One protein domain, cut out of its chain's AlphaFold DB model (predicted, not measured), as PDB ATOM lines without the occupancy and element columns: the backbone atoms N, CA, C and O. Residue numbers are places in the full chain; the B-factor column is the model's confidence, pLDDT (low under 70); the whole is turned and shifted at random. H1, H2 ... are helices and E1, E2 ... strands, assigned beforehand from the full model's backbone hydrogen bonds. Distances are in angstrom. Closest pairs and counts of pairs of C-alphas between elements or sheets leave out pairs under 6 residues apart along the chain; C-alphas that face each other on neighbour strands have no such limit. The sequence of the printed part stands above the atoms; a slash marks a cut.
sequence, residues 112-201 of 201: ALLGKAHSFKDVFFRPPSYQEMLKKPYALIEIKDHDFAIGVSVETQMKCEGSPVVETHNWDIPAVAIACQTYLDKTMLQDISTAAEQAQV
ATOM      1  N   ALA A 112     189.144 178.508  92.034       95.62
ATOM      2  CA  ALA A 112     189.690 177.207  91.686       95.62
ATOM      3  C   ALA A 112     191.153 177.327  91.230       95.62
ATOM      4  O   ALA A 112     191.544 178.276  90.541       95.62
ATOM      5  N   LEU A 113     191.955 176.329  91.590       95.69
ATOM      6  CA  LEU A 113     193.292 176.157  91.044       95.69
ATOM      7  C   LEU A 113     193.168 175.816  89.558       95.69
ATOM      8  O   LEU A 113     192.446 174.887  89.195       95.69
ATOM      9  N   LEU A 114     193.887 176.557  88.716       96.12
ATOM     10  CA  LEU A 114     193.902 176.351  87.273       96.12
ATOM     11  C   LEU A 114     195.272 176.692  86.675       96.12
ATOM     12  O   LEU A 114     195.679 177.860  86.616       96.12
ATOM     13  N   GLY A 115     195.959 175.672  86.170       94.69
ATOM     14  CA  GLY A 115     197.291 175.796  85.580       94.69
ATOM     15  C   GLY A 115     198.322 174.949  86.312       94.69
ATOM     16  O   GLY A 115     197.979 173.956  86.943       94.69
ATOM     17  N   LYS A 116     199.593 175.341  86.216       92.31
ATOM     18  CA  LYS A 116     200.693 174.676  86.924       92.31
ATOM     19  C   LYS A 116     200.406 174.589  88.427       92.31
ATOM     20  O   LYS A 116     200.018 175.597  89.018       92.31
ATOM     21  N   ALA A 117     200.624 173.413  89.009       92.06
ATOM     22  CA  ALA A 117     200.243 173.112  90.386       92.06
ATOM     23  C   ALA A 117     201.355 172.423  91.175       92.06
ATOM     24  O   ALA A 117     202.156 171.670  90.618       92.06
ATOM     25  N   HIS A 118     201.333 172.672  92.481       92.44
ATOM     26  CA  HIS A 118     202.255 172.157  93.484       92.44
ATOM     27  C   HIS A 118     201.462 171.285  94.458       92.44
ATOM     28  O   HIS A 118     201.064 171.706  95.546       92.44
ATOM     29  N   SER A 119     201.153 170.073  94.006       91.50
ATOM     30  CA  SER A 119     200.196 169.199  94.673       91.50
ATOM     31  C   SER A 119     200.797 168.494  95.878       91.50
ATOM     32  O   SER A 119     201.953 168.070  95.852       91.50
ATOM     33  N   PHE A 120     199.994 168.362  96.930       91.94
ATOM     34  CA  PHE A 120     200.333 167.558  98.096       91.94
ATOM     35  C   PHE A 120     200.614 166.110  97.681       91.94
ATOM     36  O   PHE A 120     199.827 165.509  96.948       91.94
ATOM     37  N   LYS A 121     201.726 165.553  98.165       90.75
ATOM     38  CA  LYS A 121     202.065 164.138  98.000       90.75
ATOM     39  C   LYS A 121     202.078 163.410  99.339       90.75
ATOM     40  O   LYS A 121     201.419 162.387  99.470       90.75
ATOM     41  N   ASP A 122     202.835 163.923 100.305       93.00
ATOM     42  CA  ASP A 122     202.987 163.286 101.615       93.00
ATOM     43  C   ASP A 122     203.370 164.308 102.699       93.00
ATOM     44  O   ASP A 122     203.768 165.440 102.403       93.00
ATOM     45  N   VAL A 123     203.264 163.912 103.967       94.75
ATOM     46  CA  VAL A 123     203.684 164.696 105.132       94.75
ATOM     47  C   VAL A 123     204.547 163.864 106.075       94.75
ATOM     48  O   VAL A 123     204.160 162.801 106.552       94.75
ATOM     49  N   PHE A 124     205.712 164.404 106.426       95.88
ATOM     50  CA  PHE A 124     206.627 163.801 107.395       95.88
ATOM     51  C   PHE A 124     206.814 164.717 108.599       95.88
ATOM     52  O   PHE A 124     206.991 165.917 108.436       95.88
ATOM     53  N   PHE A 125     206.880 164.168 109.809       96.69
ATOM     54  CA  PHE A 125     207.181 164.948 111.015       96.69
ATOM     55  C   PHE A 125     208.632 164.718 111.431       96.69
ATOM     56  O   PHE A 125     209.029 163.591 111.735       96.69
ATOM     57  N   ARG A 126     209.449 165.777 111.409       96.19
ATOM     58  CA  ARG A 126     210.903 165.687 111.643       96.19
ATOM     59  C   ARG A 126     211.381 166.681 112.707       96.19
ATOM     60  O   ARG A 126     212.129 167.608 112.386       96.19
ATOM     61  N   PRO A 127     210.979 166.506 113.977       96.12
ATOM     62  CA  PRO A 127     211.450 167.367 115.049       96.12
ATOM     63  C   PRO A 127     212.950 167.136 115.319       96.12
ATOM     64  O   PRO A 127     213.418 165.996 115.271       96.12
ATOM     65  N   PRO A 128     213.726 168.183 115.650       96.81
ATOM     66  CA  PRO A 128     215.152 168.047 115.964       96.81
ATOM     67  C   PRO A 128     215.407 167.440 117.357       96.81
ATOM     68  O   PRO A 128     216.517 166.996 117.641       96.81
ATOM     69  N   SER A 129     214.404 167.437 118.242       97.31
ATOM     70  CA  SER A 129     214.449 166.811 119.567       97.31
ATOM     71  C   SER A 129     213.037 166.594 120.120       97.31
ATOM     72  O   SER A 129     212.074 167.194 119.640       97.31
ATOM     73  N   TYR A 130     212.911 165.794 121.182       94.62
ATOM     74  CA  TYR A 130     211.632 165.610 121.879       94.62
ATOM     75  C   TYR A 130     211.088 166.920 122.475       94.62
ATOM     76  O   TYR A 130     209.897 167.197 122.381       94.62
ATOM     77  N   GLN A 131     211.959 167.771 123.032       95.00
ATOM     78  CA  GLN A 131     211.547 169.070 123.575       95.00
ATOM     79  C   GLN A 131     210.948 169.973 122.489       95.00
ATOM     80  O   GLN A 131     209.981 170.690 122.739       95.00
ATOM     81  N   GLU A 132     211.513 169.936 121.283       96.06
ATOM     82  CA  GLU A 132     211.002 170.697 120.147       96.06
ATOM     83  C   GLU A 132     209.692 170.105 119.610       96.06
ATOM     84  O   GLU A 132     208.779 170.865 119.288       96.06
ATOM     85  N   MET A 133     209.540 168.777 119.621       94.38
ATOM     86  CA  MET A 133     208.309 168.085 119.210       94.38
ATOM     87  C   MET A 133     207.066 168.532 120.001       94.38
ATOM     88  O   MET A 133     205.964 168.559 119.462       94.38
ATOM     89  N   LEU A 134     207.233 168.937 121.264       94.50
ATOM     90  CA  LEU A 134     206.139 169.475 122.085       94.50
ATOM     91  C   LEU A 134     205.728 170.903 121.685       94.50
ATOM     92  O   LEU A 134     204.625 171.337 122.008       94.50
ATOM     93  N   LYS A 135     206.599 171.653 120.996       95.31
ATOM     94  CA  LYS A 135     206.336 173.043 120.593       95.31
ATOM     95  C   LYS A 135     205.605 173.122 119.263       95.31
ATOM     96  O   LYS A 135     204.683 173.920 119.138       95.31
ATOM     97  N   LYS A 136     206.005 172.344 118.263       95.50
ATOM     98  CA  LYS A 136     205.338 172.316 116.957       95.50
ATOM     99  C   LYS A 136     205.573 170.977 116.247       95.50
ATOM    100  O   LYS A 136     206.519 170.282 116.617       95.50
ATOM    101  N   PRO A 137     204.763 170.627 115.237       95.00
ATOM    102  CA  PRO A 137     204.853 169.328 114.568       95.00
ATOM    103  C   PRO A 137     206.142 169.112 113.765       95.00
ATOM    104  O   PRO A 137     206.595 167.973 113.659       95.00
ATOM    105  N   TYR A 138     206.753 170.181 113.235       96.50
ATOM    106  CA  TYR A 138     207.874 170.091 112.288       96.50
ATOM    107  C   TYR A 138     207.475 169.295 111.041       96.50
ATOM    108  O   TYR A 138     208.149 168.328 110.664       96.50
ATOM    109  N   ALA A 139     206.349 169.686 110.442       96.31
ATOM    110  CA  ALA A 139     205.826 169.045 109.249       96.31
ATOM    111  C   ALA A 139     206.663 169.422 108.016       96.31
ATOM    112  O   ALA A 139     206.882 170.585 107.679       96.31
ATOM    113  N   LEU A 140     207.135 168.400 107.314       95.44
ATOM    114  CA  LEU A 140     207.769 168.483 106.013       95.44
ATOM    115  C   LEU A 140     206.762 167.985 104.982       95.44
ATOM    116  O   LEU A 140     206.466 166.793 104.934       95.44
ATOM    117  N   ILE A 141     206.249 168.909 104.177       94.00
ATOM    118  CA  ILE A 141     205.302 168.601 103.108       94.00
ATOM    119  C   ILE A 141     206.087 168.230 101.856       94.00
ATOM    120  O   ILE A 141     206.862 169.040 101.341       94.00
ATOM    121  N   GLU A 142     205.893 167.008 101.373       94.31
ATOM    122  CA  GLU A 142     206.381 166.600 100.066       94.31
ATOM    123  C   GLU A 142     205.387 167.062  98.997       94.31
ATOM    124  O   GLU A 142     204.185 166.800  99.080       94.31
ATOM    125  N   ILE A 143     205.908 167.777  98.002       92.25
ATOM    126  CA  ILE A 143     205.138 168.396  96.927       92.25
ATOM    127  C   ILE A 143     205.508 167.747  95.603       92.25
ATOM    128  O   ILE A 143     206.672 167.428  95.348       92.25
ATOM    129  N   LYS A 144     204.507 167.603  94.742       90.25
ATOM    130  CA  LYS A 144     204.654 167.142  93.373       90.25
ATOM    131  C   LYS A 144     204.228 168.218  92.390       90.25
ATOM    132  O   LYS A 144     203.133 168.768  92.487       90.25
ATOM    133  N   ASP A 145     205.089 168.468  91.416       91.31
ATOM    134  CA  ASP A 145     204.796 169.406  90.344       91.31
ATOM    135  C   ASP A 145     203.986 168.725  89.242       91.31
ATOM    136  O   ASP A 145     204.329 167.637  88.773       91.31
ATOM    137  N   HIS A 146     202.932 169.403  88.802       91.00
ATOM    138  CA  HIS A 146     202.167 169.036  87.618       91.00
ATOM    139  C   HIS A 146     202.230 170.168  86.597       91.00
ATOM    140  O   HIS A 146     202.090 171.340  86.958       91.00
ATOM    141  N   ASP A 147     202.402 169.815  85.322       92.19
ATOM    142  CA  ASP A 147     202.430 170.777  84.214       92.19
ATOM    143  C   ASP A 147     201.123 171.585  84.161       92.19
ATOM    144  O   ASP A 147     201.131 172.810  84.023       92.19
ATOM    145  N   PHE A 148     199.993 170.902  84.362       95.06
ATOM    146  CA  PHE A 148     198.680 171.516  84.471       95.06
ATOM    147  C   PHE A 148     197.777 170.741  85.435       95.06
ATOM    148  O   PHE A 148     197.739 169.511  85.409       95.06
ATOM    149  N   ALA A 149     197.008 171.452  86.254       95.81
ATOM    150  CA  ALA A 149     195.976 170.883  87.100       95.81
ATOM    151  C   ALA A 149     194.741 171.787  87.204       95.81
ATOM    152  O   ALA A 149     194.807 173.007  87.015       95.81
ATOM    153  N   ILE A 150     193.621 171.151  87.545       96.62
ATOM    154  CA  ILE A 150     192.377 171.781  87.990       96.62
ATOM    155  C   ILE A 150     192.103 171.251  89.392       96.62
ATOM    156  O   ILE A 150     192.117 170.036  89.596       96.62
ATOM    157  N   GLY A 151     191.856 172.122  90.365       96.00
ATOM    158  CA  GLY A 151     191.658 171.681  91.744       96.00
ATOM    159  C   GLY A 151     191.412 172.817  92.725       96.00
ATOM    160  O   GLY A 151     190.796 173.829  92.384       96.00
ATOM    161  N   VAL A 152     191.929 172.660  93.940       96.38
ATOM    162  CA  VAL A 152     191.837 173.661  95.009       96.38
ATOM    163  C   VAL A 152     193.197 173.889  95.655       96.38
ATOM    164  O   VAL A 152     193.978 172.954  95.803       96.38
ATOM    165  N   SER A 153     193.465 175.123  96.071       95.81
ATOM    166  CA  SER A 153     194.593 175.440  96.950       95.81
ATOM    167  C   SER A 153     194.109 175.457  98.399       95.81
ATOM    168  O   SER A 153     193.063 176.037  98.699       95.81
ATOM    169  N   VAL A 154     194.854 174.809  99.291       94.75
ATOM    170  CA  VAL A 154     194.494 174.621 100.700       94.75
ATOM    171  C   VAL A 154     195.563 175.235 101.594       94.75
ATOM    172  O   VAL A 154     196.745 174.928 101.454       94.75
ATOM    173  N   GLU A 155     195.130 176.062 102.546       96.44
ATOM    174  CA  GLU A 155     195.942 176.458 103.697       96.44
ATOM    175  C   GLU A 155     195.636 175.513 104.865       96.44
ATOM    176  O   GLU A 155     194.481 175.342 105.253       96.44
ATOM    177  N   THR A 156     196.674 174.907 105.438       95.19
ATOM    178  CA  THR A 156     196.575 174.039 106.613       95.19
ATOM    179  C   THR A 156     197.364 174.624 107.768       95.19
ATOM    180  O   THR A 156     198.502 175.057 107.602       95.19
ATOM    181  N   GLN A 157     196.771 174.583 108.958       96.81
ATOM    182  CA  GLN A 157     197.399 175.002 110.203       96.81
ATOM    183  C   GLN A 157     197.509 173.803 111.143       96.81
ATOM    184  O   GLN A 157     196.513 173.152 111.454       96.81
ATOM    185  N   MET A 158     198.724 173.506 111.596       95.56
ATOM    186  CA  MET A 158     199.024 172.400 112.499       95.56
ATOM    187  C   MET A 158     199.581 172.930 113.819       95.56
ATOM    188  O   MET A 158     200.346 173.894 113.854       95.56
ATOM    189  N   LYS A 159     199.193 172.301 114.926       96.31
ATOM    190  CA  LYS A 159     199.518 172.770 116.273       96.31
ATOM    191  C   LYS A 159     199.642 171.590 117.230       96.31
ATOM    192  O   LYS A 159     198.770 170.726 117.249       96.31
ATOM    193  N   CYS A 160     200.700 171.574 118.040       96.00
ATOM    194  CA  CYS A 160     200.828 170.606 119.129       96.00
ATOM    195  C   CYS A 160     199.943 171.009 120.313       96.00
ATOM    196  O   CYS A 160     199.802 172.196 120.625       96.00
ATOM    197  N   GLU A 161     199.361 170.024 120.991       94.81
ATOM    198  CA  GLU A 161     198.525 170.262 122.167       94.81
ATOM    199  C   GLU A 161     199.299 171.009 123.266       94.81
ATOM    200  O   GLU A 161     200.466 170.731 123.533       94.81
ATOM    201  N   GLY A 162     198.663 172.016 123.871       93.50
ATOM    202  CA  GLY A 162     199.275 172.858 124.906       93.50
ATOM    203  C   GLY A 162     200.321 173.871 124.413       93.50
ATOM    204  O   GLY A 162     200.673 174.783 125.159       93.50
ATOM    205  N   SER A 163     200.788 173.780 123.167       94.50
ATOM    206  CA  SER A 163     201.677 174.788 122.580       94.50
ATOM    207  C   SER A 163     200.879 175.973 122.033       94.50
ATOM    208  O   SER A 163     199.782 175.767 121.534       94.50
ATOM    209  N   PRO A 164     201.377 177.221 122.061       94.06
ATOM    210  CA  PRO A 164     200.764 178.336 121.337       94.06
ATOM    211  C   PRO A 164     201.210 178.432 119.867       94.06
ATOM    212  O   PRO A 164     200.643 179.227 119.120       94.06
ATOM    213  N   VAL A 165     202.222 177.667 119.445       95.94
ATOM    214  CA  VAL A 165     202.844 177.801 118.119       95.94
ATOM    215  C   VAL A 165     202.005 177.095 117.054       95.94
ATOM    216  O   VAL A 165     201.701 175.912 117.187       95.94
ATOM    217  N   VAL A 166     201.671 177.823 115.987       96.50
ATOM    218  CA  VAL A 166     200.959 177.307 114.811       96.50
ATOM    219  C   VAL A 166     201.935 177.211 113.641       96.50
ATOM    220  O   VAL A 166     202.658 178.163 113.351       96.50
ATOM    221  N   GLU A 167     201.964 176.055 112.989       95.94
ATOM    222  CA  GLU A 167     202.708 175.800 111.759       95.94
ATOM    223  C   GLU A 167     201.736 175.861 110.573       95.94
ATOM    224  O   GLU A 167     200.773 175.098 110.534       95.94
ATOM    225  N   THR A 168     201.954 176.787 109.636       96.44
ATOM    226  CA  THR A 168     201.078 176.982 108.469       96.44
ATOM    227  C   THR A 168     201.753 176.464 107.207       96.44
ATOM    228  O   THR A 168     202.909 176.794 106.935       96.44
ATOM    229  N   HIS A 169     201.011 175.707 106.406       95.44
ATOM    230  CA  HIS A 169     201.451 175.173 105.125       95.44
ATOM    231  C   HIS A 169     200.398 175.425 104.055       95.44
ATOM    232  O   HIS A 169     199.205 175.385 104.336       95.44
ATOM    233  N   ASN A 170     200.856 175.634 102.824       94.56
ATOM    234  CA  ASN A 170     199.998 175.770 101.657       94.56
ATOM    235  C   ASN A 170     200.362 174.689 100.648       94.56
ATOM    236  O   ASN A 170     201.547 174.485 100.371       94.56
ATOM    237  N   TRP A 171     199.354 174.025 100.098       94.62
ATOM    238  CA  TRP A 171     199.528 173.047  99.032       94.62
ATOM    239  C   TRP A 171     198.287 172.978  98.155       94.62
ATOM    240  O   TRP A 171     197.199 173.413  98.540       94.62
ATOM    241  N   ASP A 172     198.454 172.393  96.980       95.38
ATOM    242  CA  ASP A 172     197.362 172.165  96.051       95.38
ATOM    243  C   ASP A 172     196.804 170.744  96.183       95.38
ATOM    244  O   ASP A 172     197.529 169.794  96.481       95.38
ATOM    245  N   ILE A 173     195.507 170.592  95.931       94.75
ATOM    246  CA  ILE A 173     194.838 169.299  95.791       94.75
ATOM    247  C   ILE A 173     194.218 169.256  94.389       94.75
ATOM    248  O   ILE A 173     193.238 169.969  94.131       94.75
ATOM    249  N   PRO A 174     194.782 168.463  93.463       94.88
ATOM    250  CA  PRO A 174     194.286 168.375  92.101       94.88
ATOM    251  C   PRO A 174     193.067 167.447  92.039       94.88
ATOM    252  O   PRO A 174     193.106 166.320  92.522       94.88
ATOM    253  N   ALA A 175     191.992 167.900  91.396       94.50
ATOM    254  CA  ALA A 175     190.910 167.030  90.933       94.50
ATOM    255  C   ALA A 175     191.238 166.427  89.556       94.50
ATOM    256  O   ALA A 175     190.841 165.309  89.238       94.50
ATOM    257  N   VAL A 176     191.983 167.178  88.742       94.56
ATOM    258  CA  VAL A 176     192.526 166.751  87.452       94.56
ATOM    259  C   VAL A 176     193.988 167.171  87.397       94.56
ATOM    260  O   VAL A 176     194.300 168.319  87.706       94.56
ATOM    261  N   ALA A 177     194.867 166.271  86.964       93.81
ATOM    262  CA  ALA A 177     196.273 166.552  86.693       93.81
ATOM    263  C   ALA A 177     196.639 166.064  85.285       93.81
ATOM    264  O   ALA A 177     196.254 164.967  84.882       93.81
ATOM    265  N   ILE A 178     197.373 166.883  84.532       92.62
ATOM    266  CA  ILE A 178     197.715 166.651  83.128       92.62
ATOM    267  C   ILE A 178     199.212 166.899  82.943       92.62
ATOM    268  O   ILE A 178     199.721 167.962  83.298       92.62
ATOM    269  N   ALA A 179     199.906 165.915  82.370       90.25
ATOM    270  CA  ALA A 179     201.296 166.042  81.942       90.25
ATOM    271  C   ALA A 179     201.350 166.490  80.473       90.25
ATOM    272  O   ALA A 179     200.701 165.892  79.614       90.25
ATOM    273  N   CYS A 180     202.119 167.536  80.183       88.81
ATOM    274  CA  CYS A 180     202.204 168.169  78.868       88.81
ATOM    275  C   CYS A 180     203.574 167.888  78.241       88.81
ATOM    276  O   CYS A 180     204.514 168.663  78.401       88.81
ATOM    277  N   GLN A 181     203.688 166.776  77.512       83.50
ATOM    278  CA  GLN A 181     204.949 166.339  76.905       83.50
ATOM    279  C   GLN A 181     204.905 166.438  75.377       83.50
ATOM    280  O   GLN A 181     203.912 166.073  74.752       83.50
ATOM    281  N   THR A 182     205.997 166.910  74.770       81.06
ATOM    282  CA  THR A 182     206.140 166.967  73.300       81.06
ATOM    283  C   THR A 182     206.407 165.584  72.700       81.06
ATOM    284  O   THR A 182     205.990 165.296  71.583       81.06
ATOM    285  N   TYR A 183     207.102 164.720  73.437       80.31
ATOM    286  CA  TYR A 183     207.347 163.323  73.093       80.31
ATOM    287  C   TYR A 183     207.266 162.480  74.364       80.31
ATOM    288  O   TYR A 183     207.485 162.990  75.460       80.31
ATOM    289  N   LEU A 184     206.956 161.195  74.217       83.50
ATOM    290  CA  LEU A 184     206.826 160.275  75.341       83.50
ATOM    291  C   LEU A 184     207.779 159.099  75.139       83.50
ATOM    292  O   LEU A 184     207.512 158.204  74.337       83.50
ATOM    293  N   ASP A 185     208.911 159.127  75.839       88.50
ATOM    294  CA  ASP A 185     209.836 157.994  75.869       88.50
ATOM    295  C   ASP A 185     209.471 156.986  76.975       88.50
ATOM    296  O   ASP A 185     208.573 157.208  77.793       88.50
ATOM    297  N   LYS A 186     210.155 155.836  76.987       90.06
ATOM    298  CA  LYS A 186     209.881 154.753  77.941       90.06
ATOM    299  C   LYS A 186     210.067 155.193  79.396       90.06
ATOM    300  O   LYS A 186     209.269 154.795  80.240       90.06
ATOM    301  N   THR A 187     211.112 155.962  79.686       88.00
ATOM    302  CA  THR A 187     211.422 156.408  81.048       88.00
ATOM    303  C   THR A 187     210.361 157.397  81.512       88.00
ATOM    304  O   THR A 187     209.790 157.209  82.578       88.00
ATOM    305  N   MET A 188     209.992 158.361  80.662       86.25
ATOM    306  CA  MET A 188     208.906 159.303  80.939       86.25
ATOM    307  C   MET A 188     207.580 158.585  81.195       86.25
ATOM    308  O   MET A 188     206.863 158.928  82.129       86.25
ATOM    309  N   LEU A 189     207.255 157.562  80.399       87.81
ATOM    310  CA  LEU A 189     206.044 156.769  80.604       87.81
ATOM    311  C   LEU A 189     206.068 156.023  81.948       87.81
ATOM    312  O   LEU A 189     205.054 155.987  82.642       87.81
ATOM    313  N   GLN A 190     207.209 155.442  82.329       89.06
ATOM    314  CA  GLN A 190     207.369 154.767  83.622       89.06
ATOM    315  C   GLN A 190     207.257 155.746  84.798       89.06
ATOM    316  O   GLN A 190     206.572 155.445  85.781       89.06
ATOM    317  N   ASP A 191     207.865 156.925  84.676       85.62
ATOM    318  CA  ASP A 191     207.796 157.982  85.683       85.62
ATOM    319  C   ASP A 191     206.357 158.488  85.847       85.62
ATOM    320  O   ASP A 191     205.864 158.591  86.971       85.62
ATOM    321  N   ILE A 192     205.643 158.724  84.739       86.25
ATOM    322  CA  ILE A 192     204.232 159.139  84.743       86.25
ATOM    323  C   ILE A 192     203.331 158.035  85.320       86.25
ATOM    324  O   ILE A 192     202.419 158.340  86.086       86.25
ATOM    325  N   SER A 193     203.592 156.759  85.017       87.00
ATOM    326  CA  SER A 193     202.833 155.629  85.577       87.00
ATOM    327  C   SER A 193     202.991 155.539  87.095       87.00
ATOM    328  O   SER A 193     202.002 155.521  87.822       87.00
ATOM    329  N   THR A 194     204.233 155.572  87.584       85.75
ATOM    330  CA  THR A 194     204.535 155.586  89.028       85.75
ATOM    331  C   THR A 194     203.905 156.808  89.693       85.75
ATOM    332  O   THR A 194     203.380 156.757  90.806       85.75
ATOM    333  N   ALA A 195     203.931 157.940  88.991       83.12
ATOM    334  CA  ALA A 195     203.327 159.163  89.456       83.12
ATOM    335  C   ALA A 195     201.797 159.080  89.576       83.12
ATOM    336  O   ALA A 195     201.257 159.695  90.496       83.12
ATOM    337  N   ALA A 196     201.134 158.367  88.667       85.56
ATOM    338  CA  ALA A 196     199.693 158.152  88.689       85.56
ATOM    339  C   ALA A 196     199.277 157.234  89.845       85.56
ATOM    340  O   ALA A 196     198.320 157.552  90.541       85.56
ATOM    341  N   GLU A 197     200.035 156.165  90.108       85.12
ATOM    342  CA  GLU A 197     199.801 155.278  91.260       85.12
ATOM    343  C   GLU A 197     199.854 156.043  92.589       85.12
ATOM    344  O   GLU A 197     199.004 155.855  93.448       85.12
ATOM    345  N   GLN A 198     200.803 156.972  92.741       78.75
ATOM    346  CA  GLN A 198     200.919 157.811  93.944       78.75
ATOM    347  C   GLN A 198     199.823 158.879  94.071       78.75
ATOM    348  O   GLN A 198     199.662 159.452  95.145       78.75
ATOM    349  N   ALA A 199     199.130 159.208  92.979       71.50
ATOM    350  CA  ALA A 199     198.063 160.209  92.966       71.50
ATOM    351  C   ALA A 199     196.670 159.591  93.188       71.50
ATOM    352  O   ALA A 199     195.716 160.322  93.446       71.50
ATOM    353  N   GLN A 200     196.547 158.264  93.079       62.00
ATOM    354  CA  GLN A 200     195.340 157.521  93.424       62.00
ATOM    355  C   GLN A 200     195.342 157.247  94.930       62.00
ATOM    356  O   GLN A 200     195.949 156.284  95.392       62.00
ATOM    357  N   VAL A 201     194.685 158.127  95.687       45.09
ATOM    358  CA  VAL A 201     194.327 157.889  97.095       45.09
ATOM    359  C   VAL A 201     192.890 157.396  97.168       45.09
ATOM    360  O   VAL A 201     192.030 158.025  96.509       45.09
TER     361      VAL A 201
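AT A GLANCE: This is residues 112 to 201 of the 201 residues of the protein "Res" of Arthrospira platensis (UniProt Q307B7). A long, strongly twisted three-stranded antiparallel ribbon is folded back on itself: its long inner strand E2 doubles back, running one way beside E1 and then returning beside E3. Short helix H1 lies in the link beyond one end of the ribbon, near the tip of the E2 and E3 hairpin, while H2 sits off the other end, where residues 185 to 191 stick out. The printed part has 90 residues, with two named helices and three named strands along the chain as E1, H1, E2, E3, H2, and the sheet's order is E1, E2, E3. The class is mixed, helices and strands. The whole is loose, with a radius of gyration of the C-alphas of 16.6 A, and elongated, spanning 52 by 29 by 19 A.

IN THESE COORDINATES: E2, residues 139 to 159, is the longest strand by residues. It bends by 173 degrees, and its first and last C-alphas are 10.1 A apart: C-alpha 139 is at (205.826, 169.045, 109.249), C-alpha 147 at (202.430, 170.777, 84.214) and C-alpha 159 at (199.518, 172.770, 116.273). E3, residues 166 to 178, is 33.6 A long and bends by 69 degrees at residue 175. E1, residues 113 to 125, is 26.8 A long and bends by 96 degrees at residue 116. H1 is residues 130 to 133. H2, residues 186 to 197, is 16.7 A long and ends with C-alpha 197 at (199.801, 155.278, 91.260).

HOW THE PARTS SIT: E2 is the inner strand of the sheet, and E1 and E3 are its edge strands. E1 and E2 are antiparallel; N 119 and O 144 are within hydrogen-bond range at 2.8 A, as are N 140 and O 124 at 2.7 A. E2 and E3 form an antiparallel hairpin, with N 154 and O 171 at 2.8 A and N 169 and O 156 at 2.9 A. The closest C-alphas of E1 and E3, those of Ser 119 and Asp 172, are 4.3 A apart. H1 is not on the sheet and is apart from E3. H2 is not on the sheet either, and is apart from E1, E2 and H1. Every O i to N i+4 pair in H2 is within hydrogen-bond range; H1 is too short for such a pair.

THE WHOLE: The two C-alphas farthest apart, those of Gly 162 and Tyr 183, are 53.3 A apart. The printed part has no cut and ends at residue 201, the chain's last. The links E1 to H1 and H1 to E2 are tight, and those from E2 to E3 and E3 to H2 are short. The mean pLDDT of the printed part is 91.6, and residues 200 to 201 are under 70.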